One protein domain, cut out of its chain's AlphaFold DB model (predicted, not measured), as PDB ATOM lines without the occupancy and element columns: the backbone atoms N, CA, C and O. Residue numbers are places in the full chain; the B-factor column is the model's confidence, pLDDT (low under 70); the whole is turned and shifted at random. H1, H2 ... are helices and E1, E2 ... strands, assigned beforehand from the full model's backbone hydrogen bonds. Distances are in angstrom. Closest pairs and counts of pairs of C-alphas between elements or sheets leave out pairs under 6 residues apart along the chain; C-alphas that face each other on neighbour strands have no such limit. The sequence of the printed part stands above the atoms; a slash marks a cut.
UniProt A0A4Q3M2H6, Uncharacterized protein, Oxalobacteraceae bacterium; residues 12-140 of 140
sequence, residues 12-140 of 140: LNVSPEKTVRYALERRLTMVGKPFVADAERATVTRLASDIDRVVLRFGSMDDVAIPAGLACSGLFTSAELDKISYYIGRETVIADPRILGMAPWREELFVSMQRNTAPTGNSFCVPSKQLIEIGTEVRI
ATOM      1  N   LEU A  12     118.814 -87.208 -60.274       45.12
ATOM      2  CA  LEU A  12     118.894 -86.003 -61.087       45.12
ATOM      3  C   LEU A  12     118.271 -86.296 -62.453       45.12
ATOM      4  O   LEU A  12     118.827 -87.055 -63.241       45.12
ATOM      5  N   ASN A  13     117.077 -85.753 -62.704       41.34
ATOM      6  CA  ASN A  13     116.441 -85.819 -64.020       41.34
ATOM      7  C   ASN A  13     116.802 -84.568 -64.834       41.34
ATOM      8  O   ASN A  13     116.505 -83.450 -64.412       41.34
ATOM      9  N   VAL A  14     117.391 -84.768 -66.014       46.06
ATOM     10  CA  VAL A  14     117.680 -83.715 -66.996       46.06
ATOM     11  C   VAL A  14     116.855 -83.967 -68.254       46.06
ATOM     12  O   VAL A  14     117.379 -84.366 -69.288       46.06
ATOM     13  N   SER A  15     115.537 -83.777 -68.159       34.66
ATOM     14  CA  SER A  15     114.661 -83.243 -69.221       34.66
ATOM     15  C   SER A  15     113.182 -83.522 -68.919       34.66
ATOM     16  O   SER A  15     112.844 -84.601 -68.437       34.66
ATOM     17  N   PRO A  16     112.267 -82.601 -69.280       35.81
ATOM     18  CA  PRO A  16     110.828 -82.770 -69.069       35.81
ATOM     19  C   PRO A  16     110.161 -83.824 -69.979       35.81
ATOM     20  O   PRO A  16     109.010 -84.166 -69.736       35.81
ATOM     21  N   GLU A  17     110.852 -84.366 -70.994       32.84
ATOM     22  CA  GLU A  17     110.237 -85.237 -72.020       32.84
ATOM     23  C   GLU A  17     110.769 -86.677 -72.102       32.84
ATOM     24  O   GLU A  17     110.349 -87.444 -72.968       32.84
ATOM     25  N   LYS A  18     111.672 -87.100 -71.214       30.67
ATOM     26  CA  LYS A  18     112.174 -88.481 -71.234       30.67
ATOM     27  C   LYS A  18     111.938 -89.154 -69.896       30.67
ATOM     28  O   LYS A  18     112.561 -88.841 -68.891       30.67
ATOM     29  N   THR A  19     110.988 -90.086 -69.911       31.48
ATOM     30  CA  THR A  19     110.748 -91.068 -68.857       31.48
ATOM     31  C   THR A  19     112.051 -91.784 -68.520       31.48
ATOM     32  O   THR A  19     112.555 -92.553 -69.335       31.48
ATOM     33  N   VAL A  20     112.582 -91.567 -67.317       31.25
ATOM     34  CA  VAL A  20     113.761 -92.300 -66.846       31.25
ATOM     35  C   VAL A  20     113.317 -93.502 -66.021       31.25
ATOM     36  O   VAL A  20     112.519 -93.398 -65.088       31.25
ATOM     37  N   ARG A  21     113.848 -94.662 -66.406       36.75
ATOM     38  CA  ARG A  21     113.803 -95.924 -65.669       36.75
ATOM     39  C   ARG A  21     115.196 -96.211 -65.075       36.75
ATOM     40  O   ARG A  21     116.192 -95.878 -65.711       36.75
ATOM     41  N   TYR A  22     115.207 -96.961 -63.961       36.22
ATOM     42  CA  TYR A  22     116.342 -97.708 -63.352       36.22
ATOM     43  C   TYR A  22     117.374 -96.878 -62.553       36.22
ATOM     44  O   TYR A  22     117.494 -95.683 -62.775       36.22
ATOM     45  N   ALA A  23     118.225 -97.420 -61.666       32.38
ATOM     46  CA  ALA A  23     118.214 -98.546 -60.711       32.38
ATOM     47  C   ALA A  23     119.419 -98.329 -59.751       32.38
ATOM     48  O   ALA A  23     120.455 -97.807 -60.160       32.38
ATOM     49  N   LEU A  24     119.230 -98.679 -58.474       41.28
ATOM     50  CA  LEU A  24     120.028 -98.340 -57.282       41.28
ATOM     51  C   LEU A  24     121.430 -98.972 -57.203       41.28
ATOM     52  O   LEU A  24     121.567-100.166 -57.444       41.28
ATOM     53  N   GLU A  25     122.406 -98.233 -56.646       36.00
ATOM     54  CA  GLU A  25     123.505 -98.842 -55.870       36.00
ATOM     55  C   GLU A  25     124.253 -97.835 -54.951       36.00
ATOM     56  O   GLU A  25     124.851 -96.859 -55.419       36.00
ATOM     57  N   ARG A  26     124.218 -98.089 -53.628       44.69
ATOM     58  CA  ARG A  26     124.748 -97.263 -52.511       44.69
ATOM     59  C   ARG A  26     126.288 -97.228 -52.436       44.69
ATOM     60  O   ARG A  26     126.913 -98.281 -52.360       44.69
ATOM     61  N   ARG A  27     126.892 -96.032 -52.297       40.03
ATOM     62  CA  ARG A  27     128.153 -95.805 -51.538       40.03
ATOM     63  C   ARG A  27     128.408 -94.306 -51.287       40.03
ATOM     64  O   ARG A  27     129.118 -93.660 -52.054       40.03
ATOM     65  N   LEU A  28     127.882 -93.748 -50.194       46.53
ATOM     66  CA  LEU A  28     128.497 -92.563 -49.580       46.53
ATOM     67  C   LEU A  28     129.758 -93.069 -48.888       46.53
ATOM     68  O   LEU A  28     129.696 -93.720 -47.848       46.53
ATOM     69  N   THR A  29     130.904 -92.879 -49.533       49.03
ATOM     70  CA  THR A  29     132.170 -93.299 -48.931       49.03
ATOM     71  C   THR A  29     132.638 -92.134 -48.076       49.03
ATOM     72  O   THR A  29     133.217 -91.192 -48.614       49.03
ATOM     73  N   MET A  30     132.344 -92.175 -46.775       52.53
ATOM     74  CA  MET A  30     133.005 -91.293 -45.815       52.53
ATOM     75  C   MET A  30     134.492 -91.605 -45.892       52.53
ATOM     76  O   MET A  30     134.938 -92.701 -45.543       52.53
ATOM     77  N   VAL A  31     135.258 -90.672 -46.445       61.84
ATOM     78  CA  VAL A  31     136.709 -90.811 -46.474       61.84
ATOM     79  C   VAL A  31     137.183 -90.607 -45.035       61.84
ATOM     80  O   VAL A  31     136.671 -89.731 -44.345       61.84
ATOM     81  N   GLY A  32     138.161 -91.384 -44.555       68.38
ATOM     82  CA  GLY A  32     138.749 -91.229 -43.208       68.38
ATOM     83  C   GLY A  32     139.549 -89.930 -43.013       68.38
ATOM     84  O   GLY A  32     140.514 -89.898 -42.255       68.38
ATOM     85  N   LYS A  33     139.197 -88.882 -43.758       75.06
ATOM     86  CA  LYS A  33     139.787 -87.553 -43.761       75.06
ATOM     87  C   LYS A  33     138.684 -86.545 -43.410       75.06
ATOM     88  O   LYS A  33     137.536 -86.746 -43.807       75.06
ATOM     89  N   PRO A  34     139.022 -85.456 -42.702       80.62
ATOM     90  CA  PRO A  34     138.035 -84.470 -42.271       80.62
ATOM     91  C   PRO A  34     137.334 -83.783 -43.450       80.62
ATOM     92  O   PRO A  34     136.125 -83.601 -43.395       80.62
ATOM     93  N   PHE A  35     138.069 -83.493 -44.528       82.06
ATOM     94  CA  PHE A  35     137.561 -82.825 -45.726       82.06
ATOM     95  C   PHE A  35     138.034 -83.550 -46.990       82.06
ATOM     96  O   PHE A  35     139.144 -84.099 -47.019       82.06
ATOM     97  N   VAL A  36     137.209 -83.528 -48.038       84.44
ATOM     98  CA  VAL A  36     137.534 -84.056 -49.373       84.44
ATOM     99  C   VAL A  36     137.731 -82.901 -50.355       84.44
ATOM    100  O   VAL A  36     136.904 -81.992 -50.448       84.44
ATOM    101  N   ALA A  37     138.833 -82.944 -51.110       86.19
ATOM    102  CA  ALA A  37     139.127 -81.950 -52.138       86.19
ATOM    103  C   ALA A  37     138.093 -82.003 -53.275       86.19
ATOM    104  O   ALA A  37     137.642 -83.081 -53.660       86.19
ATOM    105  N   ASP A  38     137.775 -80.851 -53.865       84.94
ATOM    106  CA  ASP A  38     136.756 -80.724 -54.919       84.94
ATOM    107  C   ASP A  38     136.983 -81.683 -56.102       84.94
ATOM    108  O   ASP A  38     136.028 -82.244 -56.634       84.94
ATOM    109  N   ALA A  39     138.246 -81.938 -56.465       84.81
ATOM    110  CA  ALA A  39     138.613 -82.857 -57.546       84.81
ATOM    111  C   ALA A  39     138.261 -84.332 -57.259       84.81
ATOM    112  O   ALA A  39     138.078 -85.114 -58.186       84.81
ATOM    113  N   GLU A  40     138.165 -84.722 -55.984       82.00
ATOM    114  CA  GLU A  40     137.809 -86.080 -55.545       82.00
ATOM    115  C   GLU A  40     136.332 -86.190 -55.124       82.00
ATOM    116  O   GLU A  40     135.826 -87.294 -54.883       82.00
ATOM    117  N   ARG A  41     135.629 -85.049 -55.040       81.50
ATOM    118  CA  ARG A  41     134.262 -84.949 -54.517       81.50
ATOM    119  C   ARG A  41     133.239 -85.647 -55.402       81.50
ATOM    120  O   ARG A  41     132.265 -86.168 -54.871       81.50
ATOM    121  N   ALA A  42     133.446 -85.694 -56.715       81.75
ATOM    122  CA  ALA A  42     132.524 -86.328 -57.648       81.75
ATOM    123  C   ALA A  42     133.247 -87.309 -58.575       81.75
ATOM    124  O   ALA A  42     134.290 -87.013 -59.148       81.75
ATOM    125  N   THR A  43     132.668 -88.492 -58.763       80.38
ATOM    126  CA  THR A  43     133.079 -89.429 -59.813       80.38
ATOM    127  C   THR A  43     131.894 -89.738 -60.697       80.38
ATOM    128  O   THR A  43     130.854 -90.174 -60.211       80.38
ATOM    129  N   VAL A  44     132.077 -89.537 -61.997       81.69
ATOM    130  CA  VAL A  44     131.061 -89.801 -63.010       81.69
ATOM    131  C   VAL A  44     131.367 -91.124 -63.699       81.69
ATOM    132  O   VAL A  44     132.505 -91.403 -64.071       81.69
ATOM    133  N   THR A  45     130.350 -91.953 -63.883       79.50
ATOM    134  CA  THR A  45     130.425 -93.188 -64.660       79.50
ATOM    135  C   THR A  45     129.220 -93.266 -65.577       79.50
ATOM    136  O   THR A  45     128.086 -93.319 -65.114       79.50
ATOM    137  N   ARG A  46     129.460 -93.298 -66.885       78.38
ATOM    138  CA  ARG A  46     128.396 -93.432 -67.877       78.38
ATOM    139  C   ARG A  46     127.871 -94.865 -67.890       78.38
ATOM    140  O   ARG A  46     128.642 -95.791 -68.127       78.38
ATOM    141  N   LEU A  47     126.581 -95.042 -67.616       76.75
ATOM    142  CA  LEU A  47     125.917 -96.351 -67.624       76.75
ATOM    143  C   LEU A  47     125.244 -96.629 -68.972       76.75
ATOM    144  O   LEU A  47     125.271 -97.760 -69.451       76.75
ATOM    145  N   ALA A  48     124.660 -95.600 -69.587       76.06
ATOM    146  CA  ALA A  48     124.015 -95.674 -70.895       76.06
ATOM    147  C   ALA A  48     124.126 -94.335 -71.644       76.06
ATOM    148  O   ALA A  48     124.711 -93.370 -71.159       76.06
ATOM    149  N   SER A  49     123.559 -94.267 -72.849       72.88
ATOM    150  CA  SER A  49     123.551 -93.073 -73.708       72.88
ATOM    151  C   SER A  49     122.910 -91.824 -73.078       72.88
ATOM    152  O   SER A  49     123.196 -90.705 -73.494       72.88
ATOM    153  N   ASP A  50     122.055 -92.002 -72.086       72.00
ATOM    154  CA  ASP A  50     121.269 -90.963 -71.421       72.00
ATOM    155  C   ASP A  50     121.254 -91.145 -69.896       72.00
ATOM    156  O   ASP A  50     120.452 -90.524 -69.203       72.00
ATOM    157  N   ILE A  51     122.141 -92.000 -69.373       70.12
ATOM    158  CA  ILE A  51     122.209 -92.331 -67.950       70.12
ATOM    159  C   ILE A  51     123.660 -92.262 -67.489       70.12
ATOM    160  O   ILE A  51     124.487 -93.103 -67.857       70.12
ATOM    161  N   ASP A  52     123.936 -91.297 -66.617       76.44
ATOM    162  CA  ASP A  52     125.214 -91.139 -65.938       76.44
ATOM    163  C   ASP A  52     125.030 -91.369 -64.430       76.44
ATOM    164  O   ASP A  52     124.115 -90.845 -63.796       76.44
ATOM    165  N   ARG A  53     125.911 -92.178 -63.841       77.94
ATOM    166  CA  ARG A  53     126.013 -92.392 -62.395       77.94
ATOM    167  C   ARG A  53     127.011 -91.395 -61.831       77.94
ATOM    168  O   ARG A  53     128.183 -91.431 -62.199       77.94
ATOM    169  N   VAL A  54     126.572 -90.563 -60.892       78.50
ATOM    170  CA  VAL A  54     127.458 -89.664 -60.142       78.50
ATOM    171  C   VAL A  54     127.580 -90.166 -58.709       78.50
ATOM    172  O   VAL A  54     126.584 -90.341 -58.013       78.50
ATOM    173  N   VAL A  55     128.810 -90.415 -58.267       80.50
ATOM    174  CA  VAL A  55     129.130 -90.791 -56.888       80.50
ATOM    175  C   VAL A  55     129.781 -89.600 -56.206       80.50
ATOM    176  O   VAL A  55     130.867 -89.181 -56.612       80.50
ATOM    177  N   LEU A  56     129.124 -89.077 -55.172       78.38
ATOM    178  CA  LEU A  56     129.641 -87.984 -54.358       78.38
ATOM    179  C   LEU A  56     130.372 -88.518 -53.123       78.38
ATOM    180  O   LEU A  56     129.925 -89.476 -52.486       78.38
ATOM    181  N   ARG A  57     131.501 -87.896 -52.786       78.56
ATOM    182  CA  ARG A  57     132.312 -88.209 -51.607       78.56
ATOM    183  C   ARG A  57     132.432 -86.980 -50.727       78.56
ATOM    184  O   ARG A  57     132.827 -85.920 -51.197       78.56
ATOM    185  N   PHE A  58     132.139 -87.174 -49.451       79.25
ATOM    186  CA  PHE A  58     132.247 -86.159 -48.415       79.25
ATOM    187  C   PHE A  58     133.146 -86.703 -47.301       79.25
ATOM    188  O   PHE A  58     133.175 -87.911 -47.034       79.25
ATOM    189  N   GLY A  59     133.942 -85.820 -46.712       74.75
ATOM    190  CA  GLY A  59     134.718 -86.077 -45.510       74.75
ATOM    191  C   GLY A  59     133.839 -86.035 -44.267       74.75
ATOM    192  O   GLY A  59     132.676 -85.637 -44.309       74.75
ATOM    193  N   SER A  60     134.399 -86.440 -43.132       74.94
ATOM    194  CA  SER A  60     133.635 -86.528 -41.882       74.94
ATOM    195  C   SER A  60     133.147 -85.184 -41.336       74.94
ATOM    196  O   SER A  60     132.221 -85.163 -40.532       74.94
ATOM    197  N   MET A  61     133.804 -84.087 -41.718       79.69
ATOM    198  CA  MET A  61     133.461 -82.717 -41.327       79.69
ATOM    199  C   MET A  61     132.909 -81.896 -42.501       79.69
ATOM    200  O   MET A  61     132.684 -80.701 -42.336       79.69
ATOM    201  N   ASP A  62     132.713 -82.506 -43.675       78.56
ATOM    202  CA  ASP A  62     132.115 -81.822 -44.818       78.56
ATOM    203  C   ASP A  62     130.600 -81.681 -44.627       78.56
ATOM    204  O   ASP A  62     129.911 -82.627 -44.234       78.56
ATOM    205  N   ASP A  63     130.069 -80.520 -45.000       79.56
ATOM    206  CA  ASP A  63     128.633 -80.362 -45.196       79.56
ATOM    207  C   ASP A  63     128.205 -81.163 -46.433       79.56
ATOM    208  O   ASP A  63     128.766 -81.019 -47.524       79.56
ATOM    209  N   VAL A  64     127.179 -82.007 -46.284       79.38
ATOM    210  CA  VAL A  64     126.688 -82.903 -47.348       79.38
ATOM    211  C   VAL A  64     125.791 -82.139 -48.330       79.38
ATOM    212  O   VAL A  64     124.639 -82.493 -48.572       79.38
ATOM    213  N   ALA A  65     126.312 -81.054 -48.901       84.00
ATOM    214  CA  ALA A  65     125.603 -80.222 -49.861       84.00
ATOM    215  C   ALA A  65     125.591 -80.890 -51.243       84.00
ATOM    216  O   ALA A  65     126.535 -80.782 -52.031       84.00
ATOM    217  N   ILE A  66     124.491 -81.573 -51.554       82.69
ATOM    218  CA  ILE A  66     124.337 -82.333 -52.798       82.69
ATOM    219  C   ILE A  66     124.482 -81.458 -54.056       82.69
ATOM    220  O   ILE A  66     125.266 -81.842 -54.928       82.69
ATOM    221  N   PRO A  67     123.811 -80.289 -54.184       83.31
ATOM    222  CA  PRO A  67     123.958 -79.451 -55.376       83.31
ATOM    223  C   PRO A  67     125.404 -78.980 -55.589       83.31
ATOM    224  O   PRO A  67     125.896 -78.963 -56.715       83.31
ATOM    225  N   ALA A  68     126.115 -78.665 -54.501       84.69
ATOM    226  CA  ALA A  68     127.518 -78.256 -54.552       84.69
ATOM    227  C   ALA A  68     128.433 -79.415 -54.979       84.69
ATOM    228  O   ALA A  68     129.323 -79.230 -55.807       84.69
ATOM    229  N   GLY A  69     128.189 -80.628 -54.475       84.12
ATOM    230  CA  GLY A  69     128.913 -81.822 -54.913       84.12
ATOM    231  C   GLY A  69     128.680 -82.145 -56.390       84.12
ATOM    232  O   GLY A  69     129.622 -82.497 -57.100       84.12
ATOM    233  N   LEU A  70     127.451 -81.978 -56.883       83.12
ATOM    234  CA  LEU A  70     127.128 -82.171 -58.297       83.12
ATOM    235  C   LEU A  70     127.798 -81.139 -59.203       83.12
ATOM    236  O   LEU A  70     128.224 -81.503 -60.298       83.12
ATOM    237  N   ALA A  71     127.963 -79.894 -58.753       86.50
ATOM    238  CA  ALA A  71     128.719 -78.890 -59.499       86.50
ATOM    239  C   ALA A  71     130.179 -79.331 -59.742       86.50
ATOM    240  O   ALA A  71     130.723 -79.090 -60.817       86.50
ATOM    241  N   CYS A  72     130.788 -80.065 -58.799       85.25
ATOM    242  CA  CYS A  72     132.137 -80.623 -58.956       85.25
ATOM    243  C   CYS A  72     132.229 -81.743 -60.011       85.25
ATOM    244  O   CYS A  72     133.331 -82.098 -60.418       85.25
ATOM    245  N   SER A  73     131.105 -82.309 -60.471       82.00
ATOM    246  CA  SER A  73     131.110 -83.358 -61.504       82.00
ATOM    247  C   SER A  73     131.441 -82.839 -62.906       82.00
ATOM    248  O   SER A  73     131.807 -83.628 -63.775       82.00
ATOM    249  N   GLY A  74     131.275 -81.532 -63.144       82.88
ATOM    250  CA  GLY A  74     131.431 -80.916 -64.464       82.88
ATOM    251  C   GLY A  74     130.343 -81.285 -65.482       82.88
ATOM    252  O   GLY A  74     130.430 -80.851 -66.627       82.88
ATOM    253  N   LEU A  75     129.326 -82.062 -65.092       79.62
ATOM    254  CA  LEU A  75     128.217 -82.455 -65.970       79.62
ATOM    255  C   LEU A  75     127.127 -81.392 -66.095       79.62
ATOM    256  O   LEU A  75     126.395 -81.388 -67.079       79.62
ATOM    257  N   PHE A  76     126.998 -80.535 -65.084       81.19
ATOM    258  CA  PHE A  76     125.897 -79.588 -64.964       81.19
ATOM    259  C   PHE A  76     126.433 -78.180 -64.785       81.19
ATOM    260  O   PHE A  76     127.337 -77.929 -63.986       81.19
ATOM    261  N   THR A  77     125.828 -77.247 -65.500       81.06
ATOM    262  CA  THR A  77     125.967 -75.820 -65.234       81.06
ATOM    263  C   THR A  77     125.124 -75.425 -64.023       81.06
ATOM    264  O   THR A  77     124.133 -76.081 -63.690       81.06
ATOM    265  N   SER A  78     125.450 -74.301 -63.380       81.75
ATOM    266  CA  SER A  78     124.652 -73.783 -62.258       81.75
ATOM    267  C   SER A  78     123.174 -73.583 -62.629       81.75
ATOM    268  O   SER A  78     122.293 -73.862 -61.825       81.75
ATOM    269  N   ALA A  79     122.893 -73.177 -63.873       79.69
ATOM    270  CA  ALA A  79     121.529 -72.974 -64.364       79.69
ATOM    271  C   ALA A  79     120.747 -74.284 -64.583       79.69
ATOM    272  O   ALA A  79     119.514 -74.273 -64.576       79.69
ATOM    273  N   GLU A  80     121.439 -75.402 -64.814       80.25
ATOM    274  CA  GLU A  80     120.821 -76.728 -64.901       80.25
ATOM    275  C   GLU A  80     120.538 -77.286 -63.508       80.25
ATOM    276  O   GLU A  80     119.445 -77.808 -63.292       80.25
ATOM    277  N   LEU A  81     121.458 -77.101 -62.550       80.31
ATOM    278  CA  LEU A  81     121.272 -77.505 -61.148       80.31
ATOM    279  C   LEU A  81     120.006 -76.895 -60.528       80.31
ATOM    280  O   LEU A  81     119.326 -77.564 -59.752       80.31
ATOM    281  N   ASP A  82     119.642 -75.677 -60.934       82.69
ATOM    282  CA  ASP A  82     118.421 -74.999 -60.485       82.69
ATOM    283  C   ASP A  82     117.115 -75.607 -61.030       82.69
ATOM    284  O   ASP A  82     116.030 -75.348 -60.499       82.69
ATOM    285  N   LYS A  83     117.186 -76.409 -62.096       79.19
ATOM    286  CA  LYS A  83     116.016 -77.007 -62.769       79.19
ATOM    287  C   LYS A  83     115.852 -78.493 -62.482       79.19
ATOM    288  O   LYS A  83     114.852 -79.090 -62.876       79.19
ATOM    289  N   ILE A  84     116.834 -79.090 -61.824       78.50
ATOM    290  CA  ILE A  84     116.841 -80.509 -61.508       78.50
ATOM    291  C   ILE A  84     115.871 -80.798 -60.366       78.50
ATOM    292  O   ILE A  84     115.737 -80.024 -59.422       78.50
ATOM    293  N   SER A  85     115.208 -81.950 -60.454       77.88
ATOM    294  CA  SER A  85     114.440 -82.523 -59.346       77.88
ATOM    295  C   SER A  85     115.252 -83.611 -58.654       77.88
ATOM    296  O   SER A  85     115.723 -84.533 -59.321       77.88
ATOM    297  N   TYR A  86     115.370 -83.497 -57.335       76.56
ATOM    298  CA  TYR A  86     116.028 -84.426 -56.430       76.56
ATOM    299  C   TYR A  86     115.008 -85.381 -55.838       76.56
ATOM    300  O   TYR A  86     114.113 -84.956 -55.113       76.56
ATOM    301  N   TYR A  87     115.164 -86.673 -56.101       76.56
ATOM    302  CA  TYR A  87     114.316 -87.685 -55.477       76.56
ATOM    303  C   TYR A  87     115.041 -88.330 -54.306       76.56
ATOM    304  O   TYR A  87     116.143 -88.846 -54.486       76.56
ATOM    305  N   ILE A  88     114.405 -88.331 -53.137       74.31
ATOM    306  CA  ILE A  88     114.891 -89.015 -51.939       74.31
ATOM    307  C   ILE A  88     113.880 -90.094 -51.563       74.31
ATOM    308  O   ILE A  88     112.700 -89.816 -51.361       74.31
ATOM    309  N   GLY A  89     114.342 -91.340 -51.480       72.88
ATOM    310  CA  GLY A  89     113.542 -92.442 -50.957       72.88
ATOM    311  C   GLY A  89     113.516 -92.410 -49.432       72.88
ATOM    312  O   GLY A  89     114.561 -92.256 -48.801       72.88
ATOM    313  N   ARG A  90     112.332 -92.587 -48.846       70.25
ATOM    314  CA  ARG A  90     112.157 -92.775 -47.409       70.25
ATOM    315  C   ARG A  90     111.434 -94.082 -47.154       70.25
ATOM    316  O   ARG A  90     110.333 -94.295 -47.648       70.25
ATOM    317  N   GLU A  91     112.016 -94.911 -46.310       76.62
ATOM    318  CA  GLU A  91     111.348 -96.093 -45.784       76.62
ATOM    319  C   GLU A  91     110.713 -95.737 -44.439       76.62
ATOM    320  O   GLU A  91     111.338 -95.113 -43.581       76.62
ATOM    321  N   THR A  92     109.440 -96.082 -44.271       75.75
ATOM    322  CA  THR A  92     108.733 -95.941 -42.997       75.75
ATOM    323  C   THR A  92     108.357 -97.328 -42.518       75.75
ATOM    324  O   THR A  92     107.581 -98.009 -43.187       75.75
ATOM    325  N   VAL A  93     108.891 -97.743 -41.367       81.06
ATOM    326  CA  VAL A  93     108.497 -99.013 -40.758       81.06
ATOM    327  C   VAL A  93     107.196 -98.840 -39.989       81.06
ATOM    328  O   VAL A  93     107.005 -97.880 -39.233       81.06
ATOM    329  N   ILE A  94     106.292 -99.786 -40.203       84.12
ATOM    330  CA  ILE A  94     104.991 -99.877 -39.553       84.12
ATOM    331  C   ILE A  94     104.901-101.257 -38.907       84.12
ATOM    332  O   ILE A  94     105.095-102.263 -39.585       84.12
ATOM    333  N   ALA A  95     104.586-101.290 -37.614       82.25
ATOM    334  CA  ALA A  95     104.260-102.530 -36.919       82.25
ATOM    335  C   ALA A  95     102.920-103.067 -37.445       82.25
ATOM    336  O   ALA A  95     101.916-102.342 -37.419       82.25
ATOM    337  N   ASP A  96     102.897-104.301 -37.951       82.00
ATOM    338  CA  ASP A  96     101.682-104.954 -38.433       82.00
ATOM    339  C   ASP A  96     101.384-106.206 -37.592       82.00
ATOM    340  O   ASP A  96     102.043-107.229 -37.757       82.00
ATOM    341  N   PRO A  97     100.325-106.202 -36.759       78.94
ATOM    342  CA  PRO A  97     100.019-107.318 -35.858       78.94
ATOM    343  C   PRO A  97      99.650-108.624 -36.583       78.94
ATOM    344  O   PRO A  97      99.435-109.650 -35.939       78.94
ATOM    345  N   ARG A  98      99.514-108.597 -37.915       81.19
ATOM    346  CA  ARG A  98      99.251-109.776 -38.751       81.19
ATOM    347  C   ARG A  98     100.532-110.476 -39.202       81.19
ATOM    348  O   ARG A  98     100.446-111.603 -39.689       81.19
ATOM    349  N   ILE A  99     101.688-109.826 -39.082       78.81
ATOM    350  CA  ILE A  99     102.987-110.417 -39.392       78.81
ATOM    351  C   ILE A  99     103.512-111.066 -38.110       78.81
ATOM    352  O   ILE A  99     103.565-110.459 -37.047       78.81
ATOM    353  N   LEU A 100     103.845-112.356 -38.187       74.81
ATOM    354  CA  LEU A 100     104.485-113.060 -37.077       74.81
ATOM    355  C   LEU A 100     105.943-112.601 -36.994       74.81
ATOM    356  O   LEU A 100     106.783-113.059 -37.769       74.81
ATOM    357  N   GLY A 101     106.207-111.687 -36.062       79.38
ATOM    358  CA  GLY A 101     107.499-111.036 -35.879       79.38
ATOM    359  C   GLY A 101     107.945-111.007 -34.419       79.38
ATOM    360  O   GLY A 101     108.150-112.045 -33.780       79.38
ATOM    361  N   MET A 102     108.170-109.803 -33.899       84.94
ATOM    362  CA  MET A 102     108.674-109.597 -32.543       84.94
ATOM    363  C   MET A 102     107.514-109.483 -31.541       84.94
ATOM    364  O   MET A 102     106.339-109.495 -31.885       84.94
ATOM    365  N   ALA A 103     107.833-109.403 -30.244       87.69
ATOM    366  CA  ALA A 103     106.806-109.043 -29.267       87.69
ATOM    367  C   ALA A 103     106.290-107.617 -29.576       87.69
ATOM    368  O   ALA A 103     107.131-106.755 -29.834       87.69
ATOM    369  N   PRO A 104     104.979-107.321 -29.471       85.69
ATOM    370  CA  PRO A 104     104.408-106.042 -29.925       85.69
ATOM    371  C   PRO A 104     105.097-104.791 -29.355       85.69
ATOM    372  O   PRO A 104     105.378-103.836 -30.071       85.69
ATOM    373  N   TRP A 105     105.483-104.826 -28.076       86.38
ATOM    374  CA  TRP A 105     106.195-103.716 -27.433       86.38
ATOM    375  C   TRP A 105     107.586-103.447 -28.040       86.38
ATOM    376  O   TRP A 105     108.084-102.324 -27.978       86.38
ATOM    377  N   ARG A 106     108.234-104.465 -28.629       89.62
ATOM    378  CA  ARG A 106     109.529-104.323 -29.317       89.62
ATOM    379  C   ARG A 106     109.361-103.676 -30.683       89.62
ATOM    380  O   ARG A 106     110.217-102.889 -31.072       89.62
ATOM    381  N   GLU A 107     108.284-103.994 -31.393       87.56
ATOM    382  CA  GLU A 107     107.978-103.386 -32.691       87.56
ATOM    383  C   GLU A 107     107.659-101.903 -32.522       87.56
ATOM    384  O   GLU A 107     108.218-101.070 -33.229       87.56
ATOM    385  N   GLU A 108     106.855-101.552 -31.516       85.31
ATOM    386  CA  GLU A 108     106.565-100.154 -31.180       85.31
ATOM    387  C   GLU A 108     107.830 -99.366 -30.815       85.31
ATOM    388  O   GLU A 108     108.027 -98.245 -31.295       85.31
ATOM    389  N   LEU A 109     108.722 -99.959 -30.010       87.38
ATOM    390  CA  LEU A 109     110.008 -99.351 -29.674       87.38
ATOM    391  C   LEU A 109     110.869 -99.135 -30.927       87.38
ATOM    392  O   LEU A 109     111.410 -98.045 -31.113       87.38
ATOM    393  N   PHE A 110     110.963-100.139 -31.801       87.19
ATOM    394  CA  PHE A 110     111.750-100.059 -33.030       87.19
ATOM    395  C   PHE A 110     111.213 -98.985 -33.983       87.19
ATOM    396  O   PHE A 110     111.969 -98.131 -34.446       87.19
ATOM    397  N   VAL A 111     109.896 -98.961 -34.206       85.75
ATOM    398  CA  VAL A 111     109.224 -97.935 -35.016       85.75
ATOM    399  C   VAL A 111     109.488 -96.538 -34.449       85.75
ATOM    400  O   VAL A 111     109.781 -95.607 -35.203       85.75
ATOM    401  N   SER A 112     109.424 -96.373 -33.124       85.44
ATOM    402  CA  SER A 112     109.730 -95.099 -32.466       85.44
ATOM    403  C   SER A 112     111.186 -94.673 -32.684       85.44
ATOM    404  O   SER A 112     111.450 -93.535 -33.075       85.44
ATOM    405  N   MET A 113     112.149 -95.581 -32.509       86.12
ATOM    406  CA  MET A 113     113.570 -95.290 -32.729       86.12
ATOM    407  C   MET A 113     113.874 -94.930 -34.188       86.12
ATOM    408  O   MET A 113     114.589 -93.959 -34.450       86.12
ATOM    409  N   GLN A 114     113.292 -95.657 -35.145       82.12
ATOM    410  CA  GLN A 114     113.532 -95.416 -36.565       82.12
ATOM    411  C   GLN A 114     113.042 -94.026 -36.996       82.12
ATOM    412  O   GLN A 114     113.746 -93.313 -37.713       82.12
ATOM    413  N   ARG A 115     111.872 -93.595 -36.504       75.25
ATOM    414  CA  ARG A 115     111.333 -92.252 -36.786       75.25
ATOM    415  C   ARG A 115     112.268 -91.126 -36.343       75.25
ATOM    416  O   ARG A 115     112.256 -90.074 -36.969       75.25
ATOM    417  N   ASN A 116     113.062 -91.352 -35.296       76.88
ATOM    418  CA  ASN A 116     113.998 -90.365 -34.754       76.88
ATOM    419  C   ASN A 116     115.380 -90.376 -35.431       76.88
ATOM    420  O   ASN A 116     116.144 -89.434 -35.251       76.88
ATOM    421  N   THR A 117     115.715 -91.421 -36.192       68.12
ATOM    422  CA  THR A 117     117.064 -91.609 -36.766       68.12
ATOM    423  C   THR A 117     117.160 -91.140 -38.222       68.12
ATOM    424  O   THR A 117     118.255 -90.905 -38.728       68.12
ATOM    425  N   ALA A 118     116.029 -90.981 -38.913       61.31
ATOM    426  CA  ALA A 118     116.017 -90.641 -40.332       61.31
ATOM    427  C   ALA A 118     116.502 -89.192 -40.586       61.31
ATOM    428  O   ALA A 118     115.848 -88.248 -40.129       61.31
ATOM    429  N   PRO A 119     117.595 -88.983 -41.349       58.75
ATOM    430  CA  PRO A 119     117.974 -87.651 -41.795       58.75
ATOM    431  C   PRO A 119     116.894 -87.079 -42.718       58.75
ATOM    432  O   PRO A 119     116.313 -87.786 -43.541       58.75
ATOM    433  N   THR A 120     116.624 -85.785 -42.581       60.47
ATOM    434  CA  THR A 120     115.639 -85.089 -43.422       60.47
ATOM    435  C   THR A 120     116.271 -84.666 -44.744       60.47
ATOM    436  O   THR A 120     117.480 -84.440 -44.803       60.47
ATOM    437  N   GLY A 121     115.476 -84.485 -45.808       60.62
ATOM    438  CA  GLY A 121     115.984 -83.963 -47.085       60.62
ATOM    439  C   GLY A 121     116.725 -82.619 -46.956       60.62
ATOM    440  O   GLY A 121     117.657 -82.335 -47.707       60.62
ATOM    441  N   ASN A 122     116.384 -81.834 -45.930       63.38
ATOM    442  CA  ASN A 122     117.050 -80.579 -45.582       63.38
ATOM    443  C   ASN A 122     118.515 -80.756 -45.150       63.38
ATOM    444  O   ASN A 122     119.322 -79.853 -45.363       63.38
ATOM    445  N   SER A 123     118.877 -81.912 -44.583       66.38
ATOM    446  CA  SER A 123     120.252 -82.237 -44.176       66.38
ATOM    447  C   SER A 123     121.226 -82.311 -45.359       66.38
ATOM    448  O   SER A 123     122.432 -82.287 -45.151       66.38
ATOM    449  N   PHE A 124     120.711 -82.367 -46.591       75.25
ATOM    450  CA  PHE A 124     121.497 -82.458 -47.824       75.25
ATOM    451  C   PHE A 124     121.635 -81.122 -48.570       75.25
ATOM    452  O   PHE A 124     122.065 -81.088 -49.727       75.25
ATOM    453  N   CYS A 125     121.208 -80.024 -47.934       80.12
ATOM    454  CA  CYS A 125     121.154 -78.678 -48.511       80.12
ATOM    455  C   CYS A 125     120.397 -78.614 -49.851       80.12
ATOM    456  O   CYS A 125     120.696 -77.776 -50.703       80.12
ATOM    457  N   VAL A 126     119.423 -79.507 -50.055       79.44
ATOM    458  CA  VAL A 126     118.588 -79.525 -51.258       79.44
ATOM    459  C   VAL A 126     117.453 -78.506 -51.101       79.44
ATOM    460  O   VAL A 126     116.727 -78.557 -50.103       79.44
ATOM    461  N   PRO A 127     117.244 -77.594 -52.067       81.31
ATOM    462  CA  PRO A 127     116.117 -76.669 -52.038       81.31
ATOM    463  C   PRO A 127     114.770 -77.403 -52.023       81.31
ATOM    464  O   PRO A 127     114.498 -78.241 -52.881       81.31
ATOM    465  N   SER A 128     113.867 -77.033 -51.110       79.44
ATOM    466  CA  SER A 128     112.586 -77.739 -50.916       79.44
ATOM    467  C   SER A 128     111.695 -77.783 -52.165       79.44
ATOM    468  O   SER A 128     110.892 -78.695 -52.308       79.44
ATOM    469  N   LYS A 129     111.834 -76.821 -53.091       82.44
ATOM    470  CA  LYS A 129     111.086 -76.797 -54.366       82.44
ATOM    471  C   LYS A 129     111.540 -77.866 -55.361       82.44
ATOM    472  O   LYS A 129     110.797 -78.184 -56.281       82.44
ATOM    473  N   GLN A 130     112.764 -78.355 -55.205       79.88
ATOM    474  CA  GLN A 130     113.380 -79.351 -56.076       79.88
ATOM    475  C   GLN A 130     113.376 -80.739 -55.426       79.88
ATOM    476  O   GLN A 130     113.687 -81.716 -56.094       79.88
ATOM    477  N   LEU A 131     113.040 -80.835 -54.137       78.69
ATOM    478  CA  LEU A 131     113.014 -82.082 -53.388       78.69
ATOM    479  C   LEU A 131     111.671 -82.803 -53.553       78.69
ATOM    480  O   LEU A 131     110.616 -82.257 -53.239       78.69
ATOM    481  N   ILE A 132     111.730 -84.061 -53.977       79.75
ATOM    482  CA  ILE A 132     110.599 -84.983 -54.048       79.75
ATOM    483  C   ILE A 132     110.915 -86.183 -53.154       79.75
ATOM    484  O   ILE A 132     111.816 -86.971 -53.440       79.75
ATOM    485  N   GLU A 133     110.167 -86.335 -52.064       75.88
ATOM    486  CA  GLU A 133     110.294 -87.492 -51.177       75.88
ATOM    487  C   GLU A 133     109.356 -88.619 -51.628       75.88
ATOM    488  O   GLU A 133     108.149 -88.424 -51.772       75.88
ATOM    489  N   ILE A 134     109.909 -89.813 -51.848       79.25
ATOM    490  CA  ILE A 134     109.151 -91.020 -52.184       79.25
ATOM    491  C   ILE A 134     109.123 -91.923 -50.952       79.25
ATOM    492  O   ILE A 134     110.116 -92.565 -50.614       79.25
ATOM    493  N   GLY A 135     107.973 -91.966 -50.284       72.50
ATOM    494  CA  GLY A 135     107.734 -92.849 -49.148       72.50
ATOM    495  C   GLY A 135     107.422 -94.279 -49.589       72.50
ATOM    496  O   GLY A 135     106.555 -94.492 -50.433       72.50
ATOM    497  N   THR A 136     108.095 -95.256 -48.991       79.00
ATOM    498  CA  THR A 136     107.743 -96.679 -49.063       79.00
ATOM    499  C   THR A 136     107.458 -97.187 -47.657       79.00
ATOM    500  O   THR A 136     108.210 -96.907 -46.721       79.00
ATOM    501  N   GLU A 137     106.362 -97.921 -47.490       80.06
ATOM    502  CA  GLU A 137     106.028 -98.561 -46.220       80.06
ATOM    503  C   GLU A 137     106.648 -99.953 -46.154       80.06
ATOM    504  O   GLU A 137     106.420-100.786 -47.034       80.06
ATOM    505  N   VAL A 138     107.386-100.215 -45.081       82.62
ATOM    506  CA  VAL A 138     107.886-101.547 -44.744       82.62
ATOM    507  C   VAL A 138     107.116-102.032 -43.525       82.62
ATOM    508  O   VAL A 138     106.994-101.314 -42.534       82.62
ATOM    509  N   ARG A 139     106.557-103.238 -43.599       83.06
ATOM    510  CA  ARG A 139     105.781-103.828 -42.503       83.06
ATOM    511  C   ARG A 139     106.621-104.885 -41.806       83.06
ATOM    512  O   ARG A 139     107.202-105.725 -42.494       83.06
ATOM    513  N   ILE A 140     106.686-104.804 -40.480       77.00
ATOM    514  CA  ILE A 140     107.346-105.783 -39.607       77.00
ATOM    515  C   ILE A 140     106.342-106.427 -38.669       77.00
ATOM    516  O   ILE A 140     105.337-105.743 -38.355       77.00
TER     517      ILE A 140
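AT A GLANCE: This is residues 12 to 140 of the 140 residues of an uncharacterized protein of Oxalobacteraceae bacterium (UniProt A0A4Q3M2H6). Two lobes make a loose whole: a long arm of two parallel strands, E3 and E4, with helix H4 running back alongside E3, and a head where the hairpin E1 and E2 packs with the short helices H1 and H2. H3 is beside H2 in the head, and H5 is at the joint, near H2 and the starts of E3 and E4. The printed part has 129 residues, in the order H1, E1, E2, H2, H3, E3, H4, H5, E4, mixed in class, with 63 residues in named elements, under half. The radius of gyration of the C-alphas is 18.0 A, and the spans are 51 by 40 by 27 A.

HOW THE PARTS SIT: E3, residues 86 to 94, and E4, residues 131 to 139, are parallel neighbours at 23 degrees, with N 90 and O 134 2.8 A apart, within hydrogen-bond range. H4, residues 104 to 117, comes closest to E3 at the C-alphas of Val 93 and Val 111, 5.9 A. E3, H4, H5, residues 121 to 124, and E4 form a strand-helix-strand unit, parallel strands joined through helices, with a right-handed crossover. H2, residues 66 to 71, and H5 are close but not clearly touching, with the C-alphas of Ile 66 and Phe 124 5.7 A apart. H2 and H3, residues 78 to 81, only just touch, with 3 pairs of C-alphas within 8 A, the closest being Pro 67 and Leu 81 at 6.7 A. E1, residues 42 to 48, and E2, residues 51 to 56, are an antiparallel hairpin at 160 degrees, with N 45 and O 53 2.8 A apart. The closest C-alphas of E2 and H2 are Leu 56 and Gly 69, 6.2 A. H1, residues 38 to 41, and H2 are close but not clearly touching, at 6.2 A between the C-alphas of Arg 41 and Gly 69. Every O i to N i+4 pair is within hydrogen-bond range in H2, and 9 of 10 in H4; H1, H3 and H5 are too short for one.

IN THESE COORDINATES: E3 and E4 each measure 25.4 A, H4 20.4 A, E1 18.3 A and E2 16.1 A. C-alpha 38 begins H1 at (136.756, -80.724, -54.919), and C-alpha 139 ends E4 at (105.781, -103.828, -42.503).

THE WHOLE: The C-alphas farthest apart, Thr 77 and Ala 103, are 52.6 A apart. The printed part has no cut and no long link between named elements; residues 12 to 37 hold no named element. Mean pLDDT of the printed part is 73.1, with residues 12 to 32 and 117 to 123 under 70.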